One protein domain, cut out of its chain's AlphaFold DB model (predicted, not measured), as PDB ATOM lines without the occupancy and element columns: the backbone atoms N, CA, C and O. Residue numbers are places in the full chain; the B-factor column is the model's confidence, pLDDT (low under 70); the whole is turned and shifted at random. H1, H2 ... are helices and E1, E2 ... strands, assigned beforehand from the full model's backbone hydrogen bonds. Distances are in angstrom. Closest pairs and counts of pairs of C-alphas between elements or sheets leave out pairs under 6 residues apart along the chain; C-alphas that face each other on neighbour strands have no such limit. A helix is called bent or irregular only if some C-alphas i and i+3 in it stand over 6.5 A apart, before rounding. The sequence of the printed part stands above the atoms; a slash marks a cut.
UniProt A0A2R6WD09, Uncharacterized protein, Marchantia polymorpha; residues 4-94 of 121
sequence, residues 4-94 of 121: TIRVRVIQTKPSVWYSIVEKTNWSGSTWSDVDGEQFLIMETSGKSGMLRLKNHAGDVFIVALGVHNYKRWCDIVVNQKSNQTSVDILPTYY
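This is residues 4 to 94 of the 121 residues of an uncharacterized protein of Marchantia polymorpha (UniProt A0A2R6WD09). Two antiparallel sheets lie partly face to face as a sandwich: a twisted sheet of four strands, E2, E5, E6 and E7, has a smaller three-strand sheet, E1, E4 and E3, over one face, and the short helix H1 over the other face near the end of the printed part. The strands of the two sheets cross at 34 degrees. The printed part has 91 residues, with seven named strands and then one named helix along the chain, E1 to E7 and H1; the class is mostly strand. The whole is compact, with a radius of gyration of the C-alphas of 13.1 A, and spans 39 by 29 by 18 A.

In the larger sheet, E2 is residues 18 to 25, 20.2 A long, and bends by 53 degrees at residue 21. E5 is residues 47 to 55, 27.4 A, from C-alpha 47 at (-38.583, 21.127, 37.216). E6 is residues 60 to 68, 25.6 A, and E7 is residues 71 to 77, 20.0 A. In the smaller sheet, E1 is residues 4 to 7, 9.7 A, beginning with C-alpha 4 at (-38.589, 22.756, 47.777); E4 is residues 37 to 42, 16.2 A; E3 is residues 29 to 34, 16.4 A. H1 is residues 86 to 93, 11.3 A, ending with C-alpha 93 at (-32.309, 16.281, 31.358). It is neither bent nor irregular, but only just: C-alphas 88 and 91 are 6.4 A apart.

The larger sheet runs E2, E5, E6, E7, with E2 and E7 as edge strands. E5, E6 and E7 form a meander, each strand the antiparallel neighbour of the one before. N 24 and O 50 of E2 and E5 are 2.9 A apart, N 51 and O 63 of E5 and E6 2.9 A, and N 64 and O 75 of E6 and E7 2.8 A, within hydrogen-bond range. The smaller sheet runs E1, E4, E3; N 5 and O 40 are 2.9 A apart, and N 32 and O 39 2.9 A. Between the sheets, the closest C-alphas of E3 and E5 are those of Ser 29 and Lys 47, 6.6 A apart. H1 is on the larger sheet at a height of 8.1 A, over E5 and slantwise to it at 43 degrees on the local plane; the closest C-alphas of the two are those of Met 50 and Ser 86, 6.4 A apart. H1 has 1 of 4 O i to N i+4 pairs and 3 of 5 O i to N i+3 pairs within range.

The C-alphas farthest apart are those of Ser 15 and Asn 69, 39.6 A. The printed part has no cut and no long link; E1 to E2 and E7 to H1 are short, the others tight. The mean pLDDT of the printed part is 87.9, and residue 82 is under 70.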
ATOM      1  N   THR A   4     -39.854  22.150  47.356       94.75
ATOM      2  CA  THR A   4     -38.589  22.756  47.777       94.75
ATOM      3  C   THR A   4     -37.582  21.666  48.104       94.75
ATOM      4  O   THR A   4     -37.875  20.758  48.881       94.75
ATOM      5  N   ILE A   5     -36.388  21.753  47.517       93.81
ATOM      6  CA  ILE A   5     -35.242  20.911  47.868       93.81
ATOM      7  C   ILE A   5     -34.234  21.777  48.617       93.81
ATOM      8  O   ILE A   5     -33.688  22.727  48.060       93.81
ATOM      9  N   ARG A   6     -33.983  21.426  49.880       95.00
ATOM     10  CA  ARG A   6     -32.932  22.020  50.712       95.00
ATOM     11  C   ARG A   6     -31.632  21.251  50.509       95.00
ATOM     12  O   ARG A   6     -31.613  20.025  50.611       95.00
ATOM     13  N   VAL A   7     -30.549  21.971  50.251       93.94
ATOM     14  CA  VAL A   7     -29.225  21.417  49.971       93.94
ATOM     15  C   VAL A   7     -28.226  21.997  50.955       93.94
ATOM     16  O   VAL A   7     -28.053  23.212  51.053       93.94
ATOM     17  N   ARG A   8     -27.521  21.102  51.644       93.00
ATOM     18  CA  ARG A   8     -26.403  21.445  52.516       93.00
ATOM     19  C   ARG A   8     -25.127  20.846  51.949       93.00
ATOM     20  O   ARG A   8     -25.046  19.636  51.751       93.00
ATOM     21  N   VAL A   9     -24.136  21.693  51.685       90.69
ATOM     22  CA  VAL A   9     -22.826  21.254  51.198       90.69
ATOM     23  C   VAL A   9     -21.945  20.948  52.406       90.69
ATOM     24  O   VAL A   9     -21.624  21.840  53.186       90.69
ATOM     25  N   ILE A  10     -21.570  19.681  52.572       90.69
ATOM     26  CA  ILE A  10     -20.694  19.222  53.655       90.69
ATOM     27  C   ILE A  10     -19.364  18.801  53.035       90.69
ATOM     28  O   ILE A  10     -19.317  17.867  52.235       90.69
ATOM     29  N   GLN A  11     -18.285  19.488  53.404       88.62
ATOM     30  CA  GLN A  11     -16.932  19.196  52.929       88.62
ATOM     31  C   GLN A  11     -16.140  18.545  54.058       88.62
ATOM     32  O   GLN A  11     -15.905  19.157  55.095       88.62
ATOM     33  N   THR A  12     -15.757  17.283  53.877       87.88
ATOM     34  CA  THR A  12     -15.096  16.483  54.922       87.88
ATOM     35  C   THR A  12     -13.571  16.489  54.822       87.88
ATOM     36  O   THR A  12     -12.900  16.087  55.768       87.88
ATOM     37  N   LYS A  13     -13.010  16.937  53.692       85.31
ATOM     38  CA  LYS A  13     -11.562  16.989  53.447       85.31
ATOM     39  C   LYS A  13     -11.082  18.444  53.435       85.31
ATOM     40  O   LYS A  13     -11.287  19.119  52.433       85.31
ATOM     41  N   PRO A  14     -10.409  18.930  54.491       76.75
ATOM     42  CA  PRO A  14     -10.010  20.336  54.592       76.75
ATOM     43  C   PRO A  14      -8.907  20.746  53.603       76.75
ATOM     44  O   PRO A  14      -8.710  21.932  53.370       76.75
ATOM     45  N   SER A  15      -8.197  19.788  52.994       82.06
ATOM     46  CA  SER A  15      -7.147  20.055  52.002       82.06
ATOM     47  C   SER A  15      -7.672  20.436  50.615       82.06
ATOM     48  O   SER A  15      -6.916  20.968  49.806       82.06
ATOM     49  N   VAL A  16      -8.945  20.158  50.316       84.50
ATOM     50  CA  VAL A  16      -9.566  20.475  49.025       84.50
ATOM     51  C   VAL A  16     -10.905  21.136  49.290       84.50
ATOM     52  O   VAL A  16     -11.846  20.482  49.732       84.50
ATOM     53  N   TRP A  17     -10.987  22.429  48.987       86.56
ATOM     54  CA  TRP A  17     -12.211  23.199  49.149       86.56
ATOM     55  C   TRP A  17     -12.891  23.454  47.805       86.56
ATOM     56  O   TRP A  17     -12.238  23.846  46.835       86.56
ATOM     57  N   TYR A  18     -14.205  23.255  47.766       90.69
ATOM     58  CA  TYR A  18     -15.072  23.560  46.635       90.69
ATOM     59  C   TYR A  18     -15.954  24.767  46.949       90.69
ATOM     60  O   TYR A  18     -16.539  24.866  48.028       90.69
ATOM     61  N   SER A  19     -16.092  25.666  45.980       91.75
ATOM     62  CA  SER A  19     -17.041  26.775  46.012       91.75
ATOM     63  C   SER A  19     -18.099  26.601  44.929       91.75
ATOM     64  O   SER A  19     -17.842  26.022  43.871       91.75
ATOM     65  N   ILE A  20     -19.312  27.088  45.195       93.06
ATOM     66  CA  ILE A  20     -20.364  27.160  44.181       93.06
ATOM     67  C   ILE A  20     -20.007  28.310  43.238       93.06
ATOM     68  O   ILE A  20     -19.891  29.452  43.674       93.06
ATOM     69  N   VAL A  21     -19.834  28.005  41.956       91.88
ATOM     70  CA  VAL A  21     -19.465  28.983  40.918       91.88
ATOM     71  C   VAL A  21     -20.601  29.282  39.948       91.88
ATOM     72  O   VAL A  21     -20.506  30.224  39.168       91.88
ATOM     73  N   GLU A  22     -21.665  28.479  39.963       92.62
ATOM     74  CA  GLU A  22     -22.822  28.649  39.086       92.62
ATOM     75  C   GLU A  22     -24.058  28.025  39.736       92.62
ATOM     76  O   GLU A  22     -23.981  26.935  40.313       92.62
ATOM     77  N   LYS A  23     -25.196  28.712  39.617       94.12
ATOM     78  CA  LYS A  23     -26.517  28.188  39.961       94.12
ATOM     79  C   LYS A  23     -27.401  28.361  38.735       94.12
ATOM     80  O   LYS A  23     -27.541  29.473  38.237       94.12
ATOM     81  N   THR A  24     -27.999  27.276  38.269       93.25
ATOM     82  CA  THR A  24     -28.885  27.296  37.099       93.25
ATOM     83  C   THR A  24     -30.193  26.629  37.465       93.25
ATOM     84  O   THR A  24     -30.230  25.681  38.246       93.25
ATOM     85  N   ASN A  25     -31.286  27.131  36.925       92.75
ATOM     86  CA  ASN A  25     -32.638  26.703  37.232       92.75
ATOM     87  C   ASN A  25     -33.427  26.599  35.931       92.75
ATOM     88  O   ASN A  25     -33.235  27.388  35.007       92.75
ATOM     89  N   TRP A  26     -34.319  25.617  35.854       89.25
ATOM     90  CA  TRP A  26     -35.271  25.541  34.756       89.25
ATOM     91  C   TRP A  26     -36.401  26.549  34.983       89.25
ATOM     92  O   TRP A  26     -36.719  26.886  36.127       89.25
ATOM     93  N   SER A  27     -37.045  27.013  33.912       87.81
ATOM     94  CA  SER A  27     -38.150  27.976  34.012       87.81
ATOM     95  C   SER A  27     -39.254  27.483  34.963       87.81
ATOM     96  O   SER A  27     -39.708  26.339  34.839       87.81
ATOM     97  N   GLY A  28     -39.678  28.332  35.906       85.81
ATOM     98  CA  GLY A  28     -40.607  27.985  36.997       85.81
ATOM     99  C   GLY A  28     -39.932  27.373  38.233       85.81
ATOM    100  O   GLY A  28     -40.580  26.705  39.041       85.81
ATOM    101  N   SER A  29     -38.616  27.543  38.365       92.12
ATOM    102  CA  SER A  29     -37.872  27.250  39.589       92.12
ATOM    103  C   SER A  29     -36.909  28.382  39.920       92.12
ATOM    104  O   SER A  29     -36.523  29.126  39.026       92.12
ATOM    105  N   THR A  30     -36.528  28.530  41.183       95.06
ATOM    106  CA  THR A  30     -35.605  29.563  41.662       95.06
ATOM    107  C   THR A  30     -34.656  28.991  42.708       95.06
ATOM    108  O   THR A  30     -35.003  28.079  43.459       95.06
ATOM    109  N   TRP A  31     -33.439  29.533  42.744       95.50
ATOM    110  CA  TRP A  31     -32.484  29.274  43.816       95.50
ATOM    111  C   TRP A  31     -32.524  30.412  44.830       95.50
ATOM    112  O   TRP A  31     -32.465  31.578  44.444       95.50
ATOM    113  N   SER A  32     -32.548  30.078  46.115       95.12
ATOM    114  CA  SER A  32     -32.259  31.016  47.198       95.12
ATOM    115  C   SER A  32     -31.147  30.486  48.099       95.12
ATOM    116  O   SER A  32     -30.857  29.287  48.131       95.12
ATOM    117  N   ASP A  33     -30.481  31.412  48.778       93.44
ATOM    118  CA  ASP A  33     -29.401  31.159  49.725       93.44
ATOM    119  C   ASP A  33     -29.818  31.734  51.076       93.44
ATOM    120  O   ASP A  33     -30.194  32.906  51.146       93.44
ATOM    121  N   VAL A  34     -29.825  30.900  52.113       92.12
ATOM    122  CA  VAL A  34     -30.123  31.318  53.488       92.12
ATOM    123  C   VAL A  34     -29.165  30.574  54.405       92.12
ATOM    124  O   VAL A  34     -29.087  29.348  54.345       92.12
ATOM    125  N   ASP A  35     -28.408  31.309  55.220       91.12
ATOM    126  CA  ASP A  35     -27.444  30.762  56.187       91.12
ATOM    127  C   ASP A  35     -26.431  29.763  55.584       91.12
ATOM    128  O   ASP A  35     -26.014  28.794  56.223       91.12
ATOM    129  N   GLY A  36     -26.027  29.980  54.325       86.69
ATOM    130  CA  GLY A  36     -25.082  29.120  53.601       86.69
ATOM    131  C   GLY A  36     -25.689  27.825  53.044       86.69
ATOM    132  O   GLY A  36     -24.985  27.011  52.437       86.69
ATOM    133  N   GLU A  37     -26.992  27.622  53.208       92.62
ATOM    134  CA  GLU A  37     -27.735  26.532  52.588       92.62
ATOM    135  C   GLU A  37     -28.396  26.980  51.289       92.62
ATOM    136  O   GLU A  37     -28.797  28.131  51.128       92.62
ATOM    137  N   GLN A  38     -28.522  26.042  50.351       95.75
ATOM    138  CA  GLN A  38     -29.119  26.308  49.047       95.75
ATOM    139  C   GLN A  38     -30.529  25.736  49.006       95.75
ATOM    140  O   GLN A  38     -30.742  24.567  49.333       95.75
ATOM    141  N   PHE A  39     -31.483  26.528  48.543       95.75
ATOM    142  CA  PHE A  39     -32.871  26.114  48.397       95.75
ATOM    143  C   PHE A  39     -33.263  26.193  46.930       95.75
ATOM    144  O   PHE A  39     -33.228  27.264  46.331       95.75
ATOM    145  N   LEU A  40     -33.650  25.056  46.357       95.50
ATOM    146  CA  LEU A  40     -34.274  24.993  45.043       95.50
ATOM    147  C   LEU A  40     -35.785  24.964  45.231       95.50
ATOM    148  O   LEU A  40     -36.337  23.949  45.661       95.50
ATOM    149  N   ILE A  41     -36.443  26.069  44.908       95.56
ATOM    150  CA  ILE A  41     -37.897  26.213  44.956       95.56
ATOM    151  C   ILE A  41     -38.430  25.971  43.545       95.56
ATOM    152  O   ILE A  41     -37.974  26.584  42.590       95.56
ATOM    153  N   MET A  42     -39.383  25.061  43.399       94.44
ATOM    154  CA  MET A  42     -40.006  24.685  42.132       94.44
ATOM    155  C   MET A  42     -41.512  24.875  42.252       94.44
ATOM    156  O   MET A  42     -42.136  24.335  43.162       94.44
ATOM    157  N   GLU A  43     -42.116  25.617  41.333       93.25
ATOM    158  CA  GLU A  43     -43.553  25.916  41.379       93.25
ATOM    159  C   GLU A  43     -44.420  24.673  41.121       93.25
ATOM    160  O   GLU A  43     -45.524  24.546  41.656       93.25
ATOM    161  N   THR A  44     -43.906  23.739  40.316       90.81
ATOM    162  CA  THR A  44     -44.564  22.487  39.923       90.81
ATOM    163  C   THR A  44     -43.563  21.331  39.802       90.81
ATOM    164  O   THR A  44     -42.349  21.531  39.743       90.81
ATOM    165  N   SER A  45     -44.069  20.092  39.781       87.00
ATOM    166  CA  SER A  45     -43.269  18.904  39.437       87.00
ATOM    167  C   SER A  45     -42.835  18.959  37.965       87.00
ATOM    168  O   SER A  45     -43.542  19.506  37.124       87.00
ATOM    169  N   GLY A  46     -41.703  18.335  37.634       85.50
ATOM    170  CA  GLY A  46     -41.107  18.362  36.294       85.50
ATOM    171  C   GLY A  46     -40.113  19.506  36.101       85.50
ATOM    172  O   GLY A  46     -39.885  19.922  34.971       85.50
ATOM    173  N   LYS A  47     -39.560  20.034  37.195       90.12
ATOM    174  CA  LYS A  47     -38.583  21.127  37.216       90.12
ATOM    175  C   LYS A  47     -37.312  20.674  37.929       90.12
ATOM    176  O   LYS A  47     -37.314  19.681  38.665       90.12
ATOM    177  N   SER A  48     -36.221  21.391  37.689       90.75
ATOM    178  CA  SER A  48     -34.911  21.083  38.251       90.75
ATOM    179  C   SER A  48     -33.998  22.300  38.256       90.75
ATOM    180  O   SER A  48     -34.239  23.293  37.569       90.75
ATOM    181  N   GLY A  49     -32.924  22.189  39.026       93.12
ATOM    182  CA  GLY A  49     -31.825  23.131  39.063       93.12
ATOM    183  C   GLY A  49     -30.493  22.410  39.221       93.12
ATOM    184  O   GLY A  49     -30.430  21.220  39.536       93.12
ATOM    185  N   MET A  50     -29.419  23.148  38.987       93.62
ATOM    186  CA  MET A  50     -28.047  22.680  39.061       93.62
ATOM    187  C   MET A  50     -27.189  23.631  39.883       93.62
ATOM    188  O   MET A  50     -27.347  24.850  39.808       93.62
ATOM    189  N   LEU A  51     -26.258  23.047  40.628       93.69
ATOM    190  CA  LEU A  51     -25.176  23.743  41.309       93.69
ATOM    191  C   LEU A  51     -23.857  23.270  40.711       93.69
ATOM    192  O   LEU A  51     -23.557  22.075  40.761       93.69
ATOM    193  N   ARG A  52     -23.053  24.191  40.178       92.00
ATOM    194  CA  ARG A  52     -21.682  23.893  39.752       92.00
ATOM    195  C   ARG A  52     -20.721  24.223  40.867       92.00
ATOM    196  O   ARG A  52     -20.694  25.356  41.345       92.00
ATOM    197  N   LEU A  53     -19.911  23.244  41.239       91.56
ATOM    198  CA  LEU A  53     -18.880  23.378  42.249       91.56
ATOM    199  C   LEU A  53     -17.506  23.274  41.596       91.56
ATOM    200  O   LEU A  53     -17.271  22.400  40.760       91.56
ATOM    201  N   LYS A  54     -16.601  24.170  41.986       90.44
ATOM    202  CA  LYS A  54     -15.224  24.220  41.495       90.44
ATOM    203  C   LYS A  54     -14.257  24.319  42.667       90.44
ATOM    204  O   LYS A  54     -14.522  25.061  43.610       90.44
ATOM    205  N   ASN A  55     -13.145  23.592  42.607       89.19
ATOM    206  CA  ASN A  55     -12.044  23.764  43.557       89.19
ATOM    207  C   ASN A  55     -10.940  24.679  42.996       89.19
ATOM    208  O   ASN A  55     -10.900  25.007  41.807       89.19
ATOM    209  N   HIS A  56     -10.002  25.059  43.864       84.50
ATOM    210  CA  HIS A  56      -8.829  25.850  43.478       84.50
ATOM    211  C   HIS A  56      -7.911  25.134  42.473       84.50
ATOM    212  O   HIS A  56      -7.261  25.802  41.675       84.50
ATOM    213  N   ALA A  57      -7.893  23.796  42.467       85.19
ATOM    214  CA  ALA A  57      -7.120  22.992  41.517       85.19
ATOM    215  C   ALA A  57      -7.735  22.948  40.102       85.19
ATOM    216  O   ALA A  57      -7.093  22.482  39.164       85.19
ATOM    217  N   GLY A  58      -8.961  23.453  39.927       82.56
ATOM    218  CA  GLY A  58      -9.663  23.482  38.646       82.56
ATOM    219  C   GLY A  58     -10.592  22.295  38.385       82.56
ATOM    220  O   GLY A  58     -11.233  22.280  37.336       82.56
ATOM    221  N   ASP A  59     -10.731  21.352  39.319       85.75
ATOM    222  CA  ASP A  59     -11.741  20.300  39.233       85.75
ATOM    223  C   ASP A  59     -13.136  20.900  39.368       85.75
ATOM    224  O   ASP A  59     -13.424  21.681  40.283       85.75
ATOM    225  N   VAL A  60     -14.016  20.478  38.466       87.94
ATOM    226  CA  VAL A  60     -15.403  20.921  38.406       87.94
ATOM    227  C   VAL A  60     -16.324  19.713  38.417       87.94
ATOM    228  O   VAL A  60     -16.135  18.752  37.664       87.94
ATOM    229  N   PHE A  61     -17.364  19.794  39.238       88.31
ATOM    230  CA  PHE A  61     -18.499  18.884  39.182       88.31
ATOM    231  C   PHE A  61     -19.809  19.651  39.332       88.31
ATOM    232  O   PHE A  61     -19.845  20.779  39.825       88.31
ATOM    233  N   ILE A  62     -20.893  19.039  38.874       90.44
ATOM    234  CA  ILE A  62     -22.230  19.625  38.895       90.44
ATOM    235  C   ILE A  62     -23.161  18.693  39.644       90.44
ATOM    236  O   ILE A  62     -23.154  17.483  39.425       90.44
ATOM    237  N   VAL A  63     -23.975  19.269  40.519       91.25
ATOM    238  CA  VAL A  63     -25.042  18.573  41.230       91.25
ATOM    239  C   VAL A  63     -26.365  19.025  40.637       91.25
ATOM    240  O   VAL A  63     -26.714  20.199  40.729       91.25
ATOM    241  N   ALA A  64     -27.090  18.095  40.023       91.00
ATOM    242  CA  ALA A  64     -28.418  18.315  39.471       91.00
ATOM    243  C   ALA A  64     -29.477  17.778  40.432       91.00
ATOM    244  O   ALA A  64     -29.352  16.673  40.962       91.00
ATOM    245  N   LEU A  65     -30.520  18.565  40.664       92.31
ATOM    246  CA  LEU A  65     -31.581  18.270  41.618       92.31
ATOM    247  C   LEU A  65     -32.919  18.644  41.005       92.31
ATOM    248  O   LEU A  65     -33.042  19.693  40.378       92.31
ATOM    249  N   GLY A  66     -33.941  17.827  41.218       90.50
ATOM    250  CA  GLY A  66     -35.271  18.162  40.737       90.50
ATOM    251  C   GLY A  66     -36.357  17.240  41.247       90.50
ATOM    252  O   GLY A  66     -36.128  16.331  42.049       90.50
ATOM    253  N   VAL A  67     -37.566  17.489  40.756       88.50
ATOM    254  CA  VAL A  67     -38.735  16.642  40.992       88.50
ATOM    255  C   VAL A  67     -39.304  16.228  39.648       88.50
ATOM    256  O   VAL A  67     -39.523  17.065  38.778       88.50
ATOM    257  N   HIS A  68     -39.561  14.937  39.476       85.62
ATOM    258  CA  HIS A  68     -40.194  14.377  38.290       85.62
ATOM    259  C   HIS A  68     -41.246  13.348  38.717       85.62
ATOM    260  O   HIS A  68     -40.982  12.533  39.600       85.62
ATOM    261  N   ASN A  69     -42.448  13.403  38.132       85.94
ATOM    262  CA  ASN A  69     -43.606  12.594  38.547       85.94
ATOM    263  C   ASN A  69     -43.798  12.554  40.072       85.94
ATOM    264  O   ASN A  69     -43.959  11.485  40.664       85.94
ATOM    265  N   TYR A  70     -43.731  13.727  40.711       85.81
ATOM    266  CA  TYR A  70     -43.906  13.895  42.159       85.81
ATOM    267  C   TYR A  70     -42.840  13.192  43.023       85.81
ATOM    268  O   TYR A  70     -42.983  13.101  44.242       85.81
ATOM    269  N   LYS A  71     -41.745  12.712  42.416       85.69
ATOM    270  CA  LYS A  71     -40.610  12.080  43.096       85.69
ATOM    271  C   LYS A  71     -39.352  12.927  42.929       85.69
ATOM    272  O   LYS A  71     -39.039  13.385  41.831       85.69
ATOM    273  N   ARG A  72     -38.615  13.122  44.026       87.56
ATOM    274  CA  ARG A  72     -37.304  13.785  43.988       87.56
ATOM    275  C   ARG A  72     -36.279  12.937  43.242       87.56
ATOM    276  O   ARG A  72     -36.297  11.710  43.359       87.56
ATOM    277  N   TRP A  73     -35.360  13.599  42.559       87.31
ATOM    278  CA  TRP A  73     -34.213  12.974  41.925       87.31
ATOM    279  C   TRP A  73     -32.962  13.832  42.084       87.31
ATOM    280  O   TRP A  73     -33.040  15.056  42.215       87.31
ATOM    281  N   CYS A  74     -31.810  13.171  42.068       88.75
ATOM    282  CA  CYS A  74     -30.511  13.824  42.065       88.75
ATOM    283  C   CYS A  74     -29.548  13.147  41.089       88.75
ATOM    284  O   CYS A  74     -29.561  11.922  40.920       88.75
ATOM    285  N   ASP A  75     -28.663  13.942  40.504       86.94
ATOM    286  CA  ASP A  75     -27.551  13.467  39.696       86.94
ATOM    287  C   ASP A  75     -26.276  14.262  40.000       86.94
ATOM    288  O   ASP A  75     -26.326  15.408  40.445       86.94
ATOM    289  N   ILE A  76     -25.126  13.629  39.787       87.25
ATOM    290  CA  ILE A  76     -23.807  14.223  39.976       87.25
ATOM    291  C   ILE A  76     -23.030  13.981  38.698       87.25
ATOM    292  O   ILE A  76     -22.739  12.839  38.332       87.25
ATOM    293  N   VAL A  77     -22.668  15.075  38.048       84.44
ATOM    294  CA  VAL A  77     -21.878  15.070  36.833       84.44
ATOM    295  C   VAL A  77     -20.454  15.469  37.191       84.44
ATOM    296  O   VAL A  77     -20.179  16.618  37.533       84.44
ATOM    297  N   VAL A  78     -19.545  14.505  37.112       83.81
ATOM    298  CA  VAL A  78     -18.110  14.710  37.345       83.81
ATOM    299  C   VAL A  78     -17.364  14.959  36.031       83.81
ATOM    300  O   VAL A  78     -17.937  14.834  34.946       83.81
ATOM    301  N   ASN A  79     -16.076  15.302  36.128       75.00
ATOM    302  CA  ASN A  79     -15.153  15.450  34.995       75.00
ATOM    303  C   ASN A  79     -15.633  16.447  33.928       75.00
ATOM    304  O   ASN A  79     -15.483  16.208  32.730       75.00
ATOM    305  N   GLN A  80     -16.241  17.555  34.358       73.06
ATOM    306  CA  GLN A  80     -16.681  18.581  33.421       73.06
ATOM    307  C   GLN A  80     -15.493  19.383  32.905       73.06
ATOM    308  O   GLN A  80     -14.641  19.829  33.675       73.06
ATOM    309  N   LYS A  81     -15.450  19.572  31.582       73.00
ATOM    310  CA  LYS A  81     -14.509  20.506  30.965       73.00
ATOM    311  C   LYS A  81     -14.848  21.923  31.425       73.00
ATOM    312  O   LYS A  81     -16.006  22.239  31.686       73.00
ATOM    313  N   SER A  82     -13.847  22.796  31.491       66.94
ATOM    314  CA  SER A  82     -14.024  24.186  31.939       66.94
ATOM    315  C   SER A  82     -15.058  24.971  31.122       66.94
ATOM    316  O   SER A  82     -15.657  25.901  31.660       66.94
ATOM    317  N   ASN A  83     -15.275  24.581  29.862       71.44
ATOM    318  CA  ASN A  83     -16.217  25.189  28.927       71.44
ATOM    319  C   ASN A  83     -17.619  24.560  28.927       71.44
ATOM    320  O   ASN A  83     -18.485  25.077  28.235       71.44
ATOM    321  N   GLN A  84     -17.854  23.465  29.659       71.88
ATOM    322  CA  GLN A  84     -19.195  22.902  29.813       71.88
ATOM    323  C   GLN A  84     -19.864  23.563  31.014       71.88
ATOM    324  O   GLN A  84     -19.493  23.319  32.168       71.88
ATOM    325  N   THR A  85     -20.819  24.446  30.733       80.31
ATOM    326  CA  THR A  85     -21.556  25.179  31.763       80.31
ATOM    327  C   THR A  85     -22.794  24.407  32.198       80.31
ATOM    328  O   THR A  85     -23.243  23.468  31.534       80.31
ATOM    329  N   SER A  86     -23.371  24.787  33.337       79.12
ATOM    330  CA  SER A  86     -24.601  24.139  33.812       79.12
ATOM    331  C   SER A  86     -25.792  24.465  32.906       79.12
ATOM    332  O   SER A  86     -26.732  23.676  32.825       79.12
ATOM    333  N   VAL A  87     -25.722  25.580  32.173       82.81
ATOM    334  CA  VAL A  87     -26.703  25.985  31.155       82.81
ATOM    335  C   VAL A  87     -26.752  25.004  29.983       82.81
ATOM    336  O   VAL A  87     -27.841  24.723  29.495       82.81
ATOM    337  N   ASP A  88     -25.621  24.427  29.576       83.69
ATOM    338  CA  ASP A  88     -25.581  23.455  28.471       83.69
ATOM    339  C   ASP A  88     -26.116  22.085  28.902       83.69
ATOM    340  O   ASP A  88     -26.713  21.339  28.127       83.69
ATOM    341  N   ILE A  89     -25.901  21.741  30.171       83.88
ATOM    342  CA  ILE A  89     -26.198  20.416  30.714       83.88
ATOM    343  C   ILE A  89     -27.654  20.317  31.159       83.88
ATOM    344  O   ILE A  89     -28.267  19.265  30.984       83.88
ATOM    345  N   LEU A  90     -28.231  21.384  31.712       84.44
ATOM    346  CA  LEU A  90     -29.602  21.384  32.216       84.44
ATOM    347  C   LEU A  90     -30.643  20.949  31.164       84.44
ATOM    348  O   LEU A  90     -31.431  20.054  31.481       84.44
ATOM    349  N   PRO A  91     -30.625  21.455  29.914       85.94
ATOM    350  CA  PRO A  91     -31.534  21.007  28.860       85.94
ATOM    351  C   PRO A  91     -31.438  19.511  28.538       85.94
ATOM    352  O   PRO A  91     -32.449  18.905  28.188       85.94
ATOM    353  N   THR A  92     -30.271  18.877  28.717       83.69
ATOM    354  CA  THR A  92     -30.085  17.437  28.427       83.69
ATOM    355  C   THR A  92     -30.887  16.513  29.351       83.69
ATOM    356  O   THR A  92     -31.061  15.333  29.055       83.69
ATOM    357  N   TYR A  93     -31.405  17.027  30.472       80.31
ATOM    358  CA  TYR A  93     -32.309  16.281  31.358       80.31
ATOM    359  C   TYR A  93     -33.765  16.303  30.873       80.31
ATOM    360  O   TYR A  93     -34.578  15.524  31.370       80.31
ATOM    361  N   TYR A  94     -34.083  17.173  29.912       78.12
ATOM    362  CA  TYR A  94     -35.423  17.375  29.360       78.12
ATOM    363  C   TYR A  94     -35.543  16.955  27.896       78.12
ATOM    364  O   TYR A  94     -36.654  16.724  27.422       78.12
TER     365      TYR A  94